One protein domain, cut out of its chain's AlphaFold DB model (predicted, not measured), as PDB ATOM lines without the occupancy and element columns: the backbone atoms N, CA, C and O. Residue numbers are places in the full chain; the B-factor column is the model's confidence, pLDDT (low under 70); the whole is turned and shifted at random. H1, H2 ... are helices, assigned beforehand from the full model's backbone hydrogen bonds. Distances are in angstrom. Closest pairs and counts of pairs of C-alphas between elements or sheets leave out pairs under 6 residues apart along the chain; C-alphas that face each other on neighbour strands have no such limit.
ATOM      1  N   GLY A   2     -50.517 -44.432  38.010       67.31
ATOM      2  CA  GLY A   2     -49.331 -45.295  37.917       67.31
ATOM      3  C   GLY A   2     -48.204 -44.663  37.096       67.31
ATOM      4  O   GLY A   2     -48.469 -43.837  36.223       67.31
ATOM      5  N   SER A   3     -46.960 -45.043  37.386       84.44
ATOM      6  CA  SER A   3     -45.809 -44.662  36.570       84.44
ATOM      7  C   SER A   3     -45.935 -45.263  35.168       84.44
ATOM      8  O   SER A   3     -46.313 -46.425  35.006       84.44
ATOM      9  N   ARG A   4     -45.636 -44.467  34.140       94.94
ATOM     10  CA  ARG A   4     -45.705 -44.890  32.737       94.94
ATOM     11  C   ARG A   4     -44.296 -44.970  32.172       94.94
ATOM     12  O   ARG A   4     -43.553 -43.988  32.231       94.94
ATOM     13  N   THR A   5     -43.931 -46.141  31.654       96.19
ATOM     14  CA  THR A   5     -42.594 -46.366  31.097       96.19
ATOM     15  C   THR A   5     -42.507 -45.911  29.647       96.19
ATOM     16  O   THR A   5     -43.502 -45.888  28.913       96.19
ATOM     17  N   LEU A   6     -41.297 -45.550  29.228       96.25
ATOM     18  CA  LEU A   6     -41.024 -45.166  27.855       96.25
ATOM     19  C   LEU A   6     -41.277 -46.326  26.890       96.25
ATOM     20  O   LEU A   6     -41.911 -46.119  25.857       96.25
ATOM     21  N   SER A   7     -40.860 -47.546  27.237       95.19
ATOM     22  CA  SER A   7     -41.090 -48.720  26.388       95.19
ATOM     23  C   SER A   7     -42.571 -48.972  26.115       95.19
ATOM     24  O   SER A   7     -42.928 -49.282  24.979       95.19
ATOM     25  N   LEU A   8     -43.446 -48.767  27.106       95.94
ATOM     26  CA  LEU A   8     -44.892 -48.886  26.918       95.94
ATOM     27  C   LEU A   8     -45.423 -47.810  25.963       95.94
ATOM     28  O   LEU A   8     -46.189 -48.115  25.051       95.94
ATOM     29  N   ALA A   9     -44.988 -46.558  26.128       95.88
ATOM     30  CA  ALA A   9     -45.388 -45.474  25.232       95.88
ATOM     31  C   ALA A   9     -44.914 -45.713  23.788       95.88
ATOM     32  O   ALA A   9     -45.650 -45.440  22.842       95.88
ATOM     33  N   VAL A  10     -43.708 -46.255  23.611       94.94
ATOM     34  CA  VAL A  10     -43.173 -46.644  22.302       94.94
ATOM     35  C   VAL A  10     -43.946 -47.827  21.717       94.94
ATOM     36  O   VAL A  10     -44.251 -47.826  20.526       94.94
ATOM     37  N   GLU A  11     -44.314 -48.820  22.526       93.75
ATOM     38  CA  GLU A  11     -45.104 -49.962  22.063       93.75
ATOM     39  C   GLU A  11     -46.491 -49.537  21.567       93.75
ATOM     40  O   GLU A  11     -46.939 -50.011  20.525       93.75
ATOM     41  N   GLU A  12     -47.156 -48.604  22.250       93.56
ATOM     42  CA  GLU A  12     -48.420 -48.032  21.776       93.56
ATOM     43  C   GLU A  12     -48.268 -47.338  20.412       93.56
ATOM     44  O   GLU A  12     -49.122 -47.507  19.540       93.56
ATOM     45  N   GLN A  13     -47.161 -46.624  20.189       93.31
ATOM     46  CA  GLN A  13     -46.862 -46.008  18.891       93.31
ATOM     47  C   GLN A  13     -46.546 -47.043  17.806       93.31
ATOM     48  O   GLN A  13     -46.915 -46.872  16.650       93.31
ATOM     49  N   LEU A  14     -45.899 -48.154  18.156       91.81
ATOM     50  CA  LEU A  14     -45.691 -49.255  17.215       91.81
ATOM     51  C   LEU A  14     -47.008 -49.958  16.871       91.81
ATOM     52  O   LEU A  14     -47.220 -50.331  15.718       91.81
ATOM     53  N   ARG A  15     -47.911 -50.117  17.846       90.69
ATOM     54  CA  ARG A  15     -49.248 -50.687  17.630       90.69
ATOM     55  C   ARG A  15     -50.113 -49.787  16.746       90.69
ATOM     56  O   ARG A  15     -50.840 -50.316  15.913       90.69
ATOM     57  N   SER A  16     -49.991 -48.461  16.856       90.50
ATOM     58  CA  SER A  16     -50.748 -47.513  16.020       90.50
ATOM     59  C   SER A  16     -50.384 -47.566  14.530       90.50
ATOM     60  O   SER A  16     -51.158 -47.108  13.692       90.50
ATOM     61  N   LEU A  17     -49.248 -48.178  14.169       89.75
ATOM     62  CA  LEU A  17     -48.902 -48.442  12.770       89.75
ATOM     63  C   LEU A  17     -49.748 -49.545  12.133       89.75
ATOM     64  O   LEU A  17     -49.714 -49.677  10.908       89.75
ATOM     65  N   CYS A  18     -50.461 -50.341  12.940       88.06
ATOM     66  CA  CYS A  18     -51.312 -51.431  12.468       88.06
ATOM     67  C   CYS A  18     -50.574 -52.372  11.502       88.06
ATOM     68  O   CYS A  18     -51.145 -52.831  10.527       88.06
ATOM     69  N   LEU A  19     -49.289 -52.677  11.752       87.62
ATOM     70  CA  LEU A  19     -48.424 -53.432  10.818       87.62
ATOM     71  C   LEU A  19     -48.933 -54.844  10.473       87.62
ATOM     72  O   LEU A  19     -48.404 -55.481   9.565       87.62
ATOM     73  N   LYS A  20     -49.914 -55.352  11.225       85.31
ATOM     74  CA  LYS A  20     -50.541 -56.663  11.028       85.31
ATOM     75  C   LYS A  20     -51.997 -56.572  10.553       85.31
ATOM     76  O   LYS A  20     -52.573 -57.615  10.253       85.31
ATOM     77  N   ASP A  21     -52.559 -55.367  10.470       87.38
ATOM     78  CA  ASP A  21     -53.966 -55.110  10.161       87.38
ATOM     79  C   ASP A  21     -54.100 -54.342   8.841       87.38
ATOM     80  O   ASP A  21     -53.175 -53.653   8.417       87.38
ATOM     81  N   PHE A  22     -55.268 -54.415   8.199       87.31
ATOM     82  CA  PHE A  22     -55.522 -53.761   6.912       87.31
ATOM     83  C   PHE A  22     -55.173 -52.254   6.940       87.31
ATOM     84  O   PHE A  22     -55.561 -51.560   7.884       87.31
ATOM     85  N   PRO A  23     -54.495 -51.702   5.912       85.62
ATOM     86  CA  PRO A  23     -54.056 -52.329   4.656       85.62
ATOM     87  C   PRO A  23     -52.686 -53.030   4.751       85.62
ATOM     88  O   PRO A  23     -52.189 -53.562   3.765       85.62
ATOM     89  N   CYS A  24     -52.066 -53.025   5.927       85.12
ATOM     90  CA  CYS A  24     -50.764 -53.615   6.211       85.12
ATOM     91  C   CYS A  24     -50.858 -55.126   6.517       85.12
ATOM     92  O   CYS A  24     -51.927 -55.679   6.781       85.12
ATOM     93  N   GLY A  25     -49.713 -55.813   6.525       76.31
ATOM     94  CA  GLY A  25     -49.602 -57.178   7.046       76.31
ATOM     95  C   GLY A  25     -50.139 -58.288   6.134       76.31
ATOM     96  O   GLY A  25     -50.312 -58.127   4.930       76.31
ATOM     97  N   HIS A  26     -50.361 -59.469   6.722       69.25
ATOM     98  CA  HIS A  26     -50.633 -60.725   6.004       69.25
ATOM     99  C   HIS A  26     -52.100 -61.183   6.076       69.25
ATOM    100  O   HIS A  26     -52.371 -62.375   6.239       69.25
ATOM    101  N   GLY A  27     -53.060 -60.263   6.014       71.44
ATOM    102  CA  GLY A  27     -54.467 -60.652   6.060       71.44
ATOM    103  C   GLY A  27     -54.965 -61.321   4.779       71.44
ATOM    104  O   GLY A  27     -54.351 -61.224   3.715       71.44
ATOM    105  N   CYS A  28     -56.133 -61.962   4.872       72.44
ATOM    106  CA  CYS A  28     -56.805 -62.640   3.753       72.44
ATOM    107  C   CYS A  28     -57.149 -61.708   2.572       72.44
ATOM    108  O   CYS A  28     -57.525 -62.191   1.506       72.44
ATOM    109  N   GLU A  58     -54.944 -55.637  -4.648       85.81
ATOM    110  CA  GLU A  58     -53.613 -55.619  -5.258       85.81
ATOM    111  C   GLU A  58     -52.636 -54.792  -4.419       85.81
ATOM    112  O   GLU A  58     -53.039 -53.906  -3.667       85.81
ATOM    113  N   GLU A  59     -51.334 -55.071  -4.552       85.56
ATOM    114  CA  GLU A  59     -50.286 -54.316  -3.848       85.56
ATOM    115  C   GLU A  59     -50.421 -52.806  -4.103       85.56
ATOM    116  O   GLU A  59     -50.313 -52.019  -3.167       85.56
ATOM    117  N   GLU A  60     -50.729 -52.405  -5.341       86.56
ATOM    118  CA  GLU A  60     -50.913 -50.999  -5.717       86.56
ATOM    119  C   GLU A  60     -52.100 -50.347  -4.992       86.56
ATOM    120  O   GLU A  60     -51.956 -49.238  -4.481       86.56
ATOM    121  N   ALA A  61     -53.227 -51.054  -4.853       87.94
ATOM    122  CA  ALA A  61     -54.405 -50.561  -4.135       87.94
ATOM    123  C   ALA A  61     -54.138 -50.425  -2.624       87.94
ATOM    124  O   ALA A  61     -54.456 -49.405  -2.007       87.94
ATOM    125  N   LEU A  62     -53.457 -51.410  -2.022       88.19
ATOM    126  CA  LEU A  62     -53.030 -51.341  -0.619       88.19
ATOM    127  C   LEU A  62     -52.066 -50.168  -0.374       88.19
ATOM    128  O   LEU A  62     -52.151 -49.496   0.655       88.19
ATOM    129  N   MET A  63     -51.175 -49.885  -1.327       88.00
ATOM    130  CA  MET A  63     -50.275 -48.731  -1.276       88.00
ATOM    131  C   MET A  63     -51.011 -47.399  -1.480       88.00
ATOM    132  O   MET A  63     -50.680 -46.406  -0.823       88.00
ATOM    133  N   GLU A  64     -52.037 -47.354  -2.329       90.06
ATOM    134  CA  GLU A  64     -52.891 -46.176  -2.501       90.06
ATOM    135  C   GLU A  64     -53.620 -45.827  -1.193       90.06
ATOM    136  O   GLU A  64     -53.635 -44.663  -0.778       90.06
ATOM    137  N   HIS A  65     -54.111 -46.831  -0.458       89.62
ATOM    138  CA  HIS A  65     -54.687 -46.631   0.874       89.62
ATOM    139  C   HIS A  65     -53.693 -46.047   1.887       89.62
ATOM    140  O   HIS A  65     -54.102 -45.335   2.803       89.62
ATOM    141  N   LEU A  66     -52.392 -46.309   1.757       88.12
ATOM    142  CA  LEU A  66     -51.382 -45.738   2.653       88.12
ATOM    143  C   LEU A  66     -50.995 -44.299   2.288       88.12
ATOM    144  O   LEU A  66     -50.668 -43.510   3.178       88.12
ATOM    145  N   THR A  67     -51.014 -43.967   0.997       86.00
ATOM    146  CA  THR A  67     -50.420 -42.732   0.460       86.00
ATOM    147  C   THR A  67     -51.439 -41.636   0.152       86.00
ATOM    148  O   THR A  67     -51.095 -40.453   0.225       86.00
ATOM    149  N   SER A  68     -52.694 -41.993  -0.140       88.81
ATOM    150  CA  SER A  68     -53.729 -41.031  -0.523       88.81
ATOM    151  C   SER A  68     -54.041 -40.036   0.612       88.81
ATOM    152  O   SER A  68     -54.319 -40.464   1.737       88.81
ATOM    153  N   PRO A  69     -54.041 -38.708   0.357       85.75
ATOM    154  CA  PRO A  69     -54.222 -37.679   1.389       85.75
ATOM    155  C   PRO A  69     -55.523 -37.780   2.189       85.75
ATOM    156  O   PRO A  69     -55.548 -37.407   3.357       85.75
ATOM    157  N   LEU A  70     -56.593 -38.274   1.560       86.75
ATOM    158  CA  LEU A  70     -57.921 -38.412   2.166       86.75
ATOM    159  C   LEU A  70     -58.182 -39.826   2.697       86.75
ATOM    160  O   LEU A  70     -59.297 -40.127   3.124       86.75
ATOM    161  N   SER A  71     -57.183 -40.711   2.648       88.25
ATOM    162  CA  SER A  71     -57.355 -42.083   3.103       88.25
ATOM    163  C   SER A  71     -57.481 -42.145   4.628       88.25
ATOM    164  O   SER A  71     -56.618 -41.612   5.332       88.25
ATOM    165  N   PRO A  72     -58.479 -42.873   5.163       85.44
ATOM    166  CA  PRO A  72     -58.589 -43.105   6.602       85.44
ATOM    167  C   PRO A  72     -57.435 -43.961   7.144       85.44
ATOM    168  O   PRO A  72     -57.179 -43.957   8.345       85.44
ATOM    169  N   TRP A  73     -56.716 -44.676   6.272       84.94
ATOM    170  CA  TRP A  73     -55.545 -45.476   6.635       84.94
ATOM    171  C   TRP A  73     -54.230 -44.721   6.485       84.94
ATOM    172  O   TRP A  73     -53.174 -45.325   6.685       84.94
ATOM    173  N   ARG A  74     -54.246 -43.429   6.144       82.88
ATOM    174  CA  ARG A  74     -53.033 -42.613   6.096       82.88
ATOM    175  C   ARG A  74     -52.526 -42.362   7.516       82.88
ATOM    176  O   ARG A  74     -53.261 -41.897   8.378       82.88
ATOM    177  N   HIS A  75     -51.248 -42.652   7.756       79.00
ATOM    178  CA  HIS A  75     -50.610 -42.399   9.049       79.00
ATOM    179  C   HIS A  75     -49.716 -41.161   8.950       79.00
ATOM    180  O   HIS A  75     -48.802 -41.119   8.130       79.00
ATOM    181  N   GLU A  76     -49.950 -40.170   9.809       70.50
ATOM    182  CA  GLU A  76     -49.273 -38.864   9.749       70.50
ATOM    183  C   GLU A  76     -47.797 -38.900  10.189       70.50
ATOM    184  O   GLU A  76     -47.069 -37.934   9.994       70.50
ATOM    185  N   GLY A  77     -47.320 -40.012  10.761       69.06
ATOM    186  CA  GLY A  77     -45.890 -40.216  11.047       69.06
ATOM    187  C   GLY A  77     -45.319 -39.253  12.092       69.06
ATOM    188  O   GLY A  77     -44.107 -39.083  12.174       69.06
ATOM    189  N   SER A  78     -46.169 -38.624  12.906       80.94
ATOM    190  CA  SER A  78     -45.779 -37.519  13.794       80.94
ATOM    191  C   SER A  78     -44.736 -37.901  14.851       80.94
ATOM    192  O   SER A  78     -43.954 -37.055  15.285       80.94
ATOM    193  N   TRP A  79     -44.696 -39.177  15.244       91.81
ATOM    194  CA  TRP A  79     -43.748 -39.695  16.226       91.81
ATOM    195  C   TRP A  79     -42.434 -40.203  15.607       91.81
ATOM    196  O   TRP A  79     -41.448 -40.364  16.322       91.81
ATOM    197  N   SER A  80     -42.387 -40.458  14.296       94.88
ATOM    198  CA  SER A  80     -41.162 -40.860  13.598       94.88
ATOM    199  C   SER A  80     -41.289 -40.703  12.076       94.88
ATOM    200  O   SER A  80     -42.217 -41.266  11.487       94.88
ATOM    201  N   PRO A  81     -40.323 -40.050  11.399       92.75
ATOM    202  CA  PRO A  81     -40.274 -39.979   9.936       92.75
ATOM    203  C   PRO A  81     -40.256 -41.348   9.234       92.75
ATOM    204  O   PRO A  81     -40.639 -41.455   8.072       92.75
ATOM    205  N   GLN A  82     -39.815 -42.405   9.919       93.56
ATOM    206  CA  GLN A  82     -39.716 -43.764   9.381       93.56
ATOM    207  C   GLN A  82     -40.989 -44.595   9.546       93.56
ATOM    208  O   GLN A  82     -41.076 -45.696   9.002       93.56
ATOM    209  N   ALA A  83     -41.978 -44.102  10.292       93.00
ATOM    210  CA  ALA A  83     -43.234 -44.813  10.498       93.00
ATOM    211  C   ALA A  83     -43.978 -45.112   9.176       93.00
ATOM    212  O   ALA A  83     -44.364 -46.267   8.980       93.00
ATOM    213  N   PRO A  84     -44.146 -44.150   8.240       91.12
ATOM    214  CA  PRO A  84     -44.799 -44.423   6.959       91.12
ATOM    215  C   PRO A  84     -44.046 -45.462   6.123       91.12
ATOM    216  O   PRO A  84     -44.656 -46.410   5.636       91.12
ATOM    217  N   THR A  85     -42.714 -45.358   6.036       91.06
ATOM    218  CA  THR A  85     -41.902 -46.296   5.243       91.06
ATOM    219  C   THR A  85     -41.960 -47.718   5.796       91.06
ATOM    220  O   THR A  85     -41.949 -48.677   5.029       91.06
ATOM    221  N   LEU A  86     -42.090 -47.885   7.117       91.62
ATOM    222  CA  LEU A  86     -42.289 -49.202   7.717       91.62
ATOM    223  C   LEU A  86     -43.660 -49.803   7.360       91.62
ATOM    224  O   LEU A  86     -43.759 -51.011   7.135       91.62
ATOM    225  N   ARG A  87     -44.708 -48.975   7.258       91.44
ATOM    226  CA  ARG A  87     -46.036 -49.415   6.797       91.44
ATOM    227  C   ARG A  87     -46.027 -49.791   5.321       91.44
ATOM    228  O   ARG A  87     -46.587 -50.820   4.968       91.44
ATOM    229  N   GLU A  88     -45.331 -49.046   4.474       90.56
ATOM    230  CA  GLU A  88     -45.137 -49.435   3.070       90.56
ATOM    231  C   GLU A  88     -44.394 -50.776   2.957       90.56
ATOM    232  O   GLU A  88     -44.819 -51.674   2.230       90.56
ATOM    233  N   LEU A  89     -43.324 -50.969   3.738       90.38
ATOM    234  CA  LEU A  89     -42.607 -52.246   3.794       90.38
ATOM    235  C   LEU A  89     -43.507 -53.401   4.248       90.38
ATOM    236  O   LEU A  89     -43.345 -54.513   3.755       90.38
ATOM    237  N   SER A  90     -44.483 -53.144   5.121       89.50
ATOM    238  CA  SER A  90     -45.459 -54.158   5.543       89.50
ATOM    239  C   SER A  90     -46.403 -54.628   4.441       89.50
ATOM    240  O   SER A  90     -46.974 -55.704   4.567       89.50
ATOM    241  N   VAL A  91     -46.577 -53.842   3.379       88.75
ATOM    242  CA  VAL A  91     -47.395 -54.219   2.219       88.75
ATOM    243  C   VAL A  91     -46.526 -54.923   1.180       88.75
ATOM    244  O   VAL A  91     -46.894 -55.979   0.676       88.75
ATOM    245  N   ARG A  92     -45.345 -54.361   0.896       87.50
ATOM    246  CA  ARG A  92     -44.468 -54.824  -0.191       87.50
ATOM    247  C   ARG A  92     -43.643 -56.058   0.167       87.50
ATOM    248  O   ARG A  92     -43.414 -56.912  -0.680       87.50
ATOM    249  N   LYS A  93     -43.115 -56.095   1.394       86.12
ATOM    250  CA  LYS A  93     -42.184 -57.123   1.895       86.12
ATOM    251  C   LYS A  93     -42.420 -57.430   3.378       86.12
ATOM    252  O   LYS A  93     -41.520 -57.235   4.207       86.12
ATOM    253  N   PRO A  94     -43.628 -57.881   3.753       83.25
ATOM    254  CA  PRO A  94     -43.957 -58.178   5.144       83.25
ATOM    255  C   PRO A  94     -43.048 -59.243   5.777       83.25
ATOM    256  O   PRO A  94     -42.834 -59.216   6.987       83.25
ATOM    257  N   GLU A  95     -42.428 -60.119   4.980       82.44
ATOM    258  CA  GLU A  95     -41.438 -61.099   5.432       82.44
ATOM    259  C   GLU A  95     -40.193 -60.472   6.066       82.44
ATOM    260  O   GLU A  95     -39.461 -61.166   6.755       82.44
ATOM    261  N   LEU A  96     -39.927 -59.179   5.867       83.50
ATOM    262  CA  LEU A  96     -38.806 -58.497   6.512       83.50
ATOM    263  C   LEU A  96     -39.151 -57.995   7.923       83.50
ATOM    264  O   LEU A  96     -38.240 -57.721   8.707       83.50
ATOM    265  N   LEU A  97     -40.439 -57.924   8.284       83.69
ATOM    266  CA  LEU A  97     -40.938 -57.322   9.527       83.69
ATOM    267  C   LEU A  97     -40.834 -58.240  10.748       83.69
ATOM    268  O   LEU A  97     -41.800 -58.526  11.455       83.69
ATOM    269  N   HIS A  98     -39.613 -58.658  11.045       83.81
ATOM    270  CA  HIS A  98     -39.282 -59.291  12.313       83.81
ATOM    271  C   HIS A  98     -39.060 -58.222  13.386       83.81
ATOM    272  O   HIS A  98     -38.627 -57.110  13.080       83.81
ATOM    273  N   GLY A  99     -39.277 -58.567  14.660       79.00
ATOM    274  CA  GLY A  99     -39.127 -57.623  15.776       79.00
ATOM    275  C   GLY A  99     -37.806 -56.847  15.732       79.00
ATOM    276  O   GLY A  99     -37.817 -55.625  15.777       79.00
ATOM    277  N   ASN A 100     -36.676 -57.533  15.535       86.62
ATOM    278  CA  ASN A 100     -35.357 -56.889  15.470       86.62
ATOM    279  C   ASN A 100     -35.230 -55.888  14.312       86.62
ATOM    280  O   ASN A 100     -34.613 -54.839  14.484       86.62
ATOM    281  N   PHE A 101     -35.834 -56.187  13.157       90.88
ATOM    282  CA  PHE A 101     -35.831 -55.276  12.015       90.88
ATOM    283  C   PHE A 101     -36.581 -53.986  12.354       90.88
ATOM    284  O   PHE A 101     -36.032 -52.905  12.157       90.88
ATOM    285  N   ILE A 102     -37.774 -54.105  12.953       91.25
ATOM    286  CA  ILE A 102     -38.599 -52.962  13.376       91.25
ATOM    287  C   ILE A 102     -37.786 -52.018  14.269       91.25
ATOM    288  O   ILE A 102     -37.696 -50.833  13.967       91.25
ATOM    289  N   PHE A 103     -37.134 -52.530  15.318       92.62
ATOM    290  CA  PHE A 103     -36.337 -51.684  16.217       92.62
ATOM    291  C   PHE A 103     -35.108 -51.071  15.529       92.62
ATOM    292  O   PHE A 103     -34.751 -49.933  15.814       92.62
ATOM    293  N   SER A 104     -34.483 -51.781  14.585       92.62
ATOM    294  CA  SER A 104     -33.336 -51.263  13.826       92.62
ATOM    295  C   SER A 104     -33.707 -50.238  12.742       92.62
ATOM    296  O   SER A 104     -32.837 -49.502  12.278       92.62
ATOM    297  N   HIS A 105     -34.977 -50.177  12.327       93.62
ATOM    298  CA  HIS A 105     -35.457 -49.278  11.269       93.62
ATOM    299  C   HIS A 105     -35.546 -47.819  11.730       93.62
ATOM    300  O   HIS A 105     -35.344 -46.887  10.948       93.62
ATOM    301  N   PHE A 106     -35.829 -47.603  13.015       95.12
ATOM    302  CA  PHE A 106     -36.006 -46.269  13.575       95.12
ATOM    303  C   PHE A 106     -34.672 -45.654  13.997       95.12
ATOM    304  O   PHE A 106     -33.969 -46.171  14.862       95.12
ATOM    305  N   ASN A 107     -34.358 -44.495  13.415       96.56
ATOM    306  CA  ASN A 107     -33.281 -43.620  13.882       96.56
ATOM    307  C   ASN A 107     -33.803 -42.381  14.628       96.56
ATOM    308  O   ASN A 107     -33.007 -41.680  15.241       96.56
TER     309      ASN A 107
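Overview. This is residues 2 to 28 and 58 to 107 of the 470 residues of the protein "leucine-rich repeat-containing protein 43 isoform X2" of Salmo salar (UniProt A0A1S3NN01). A small body of short helices and loops has one arm: H1 points away from it, and residues 2 to 9, of which 6 to 9 belong to H1, stick out. In the body H2 and H3 lie side by side as a short helical hairpin, with H4 near H3 and long loops making much of the rest. The printed part has 77 residues with four named helices, in the order H1, H2, H3, H4, and no named strand; the class is all helix, though under half of the residues, 37, are in named elements. The whole is compact, with a radius of gyration of the C-alphas of 12.9 A, yet elongated, spanning 43 by 28 by 24 A.

Along the chain. H1, residues 6 to 16, begins at C-alpha 6 (-41.024, -45.166, 27.855) and is 15.5 A long. H2, residues 59 to 67, measures 12.4 A. H3, residues 83 to 92, measures 14.7 A. H4, residues 99 to 105, measures 10.2 A and ends at C-alpha 105 (-35.457, -49.278, 11.269).

Arrangement. H1 touches no helix; it is apart from H3, but only just, at 8.4 A. H2 and H3 touch as a hairpin, opposite ways at a shallow tilt of 12 degrees; their closest C-alphas, of Glu 59 and Val 91, are 6.7 A apart. H3 and H4 are close but not clearly touching, at a steep tilt of 56 degrees; their closest C-alphas, of Leu 86 and His 105, are 7.7 A apart. In H1, H2, H3 and H4 every O i to N i+4 pair is within hydrogen-bond range.

Size, cuts and confidence. The C-alphas farthest apart, of Gly 2 and Glu 58, are 44.6 A apart. Residues 29 to 57 are not printed, and C-alphas 28 and 58 are 11.9 A apart across this cut. The link from H2 to H3 is long, with 15 residues. Residues 2, 26 and 77 have pLDDT under 70.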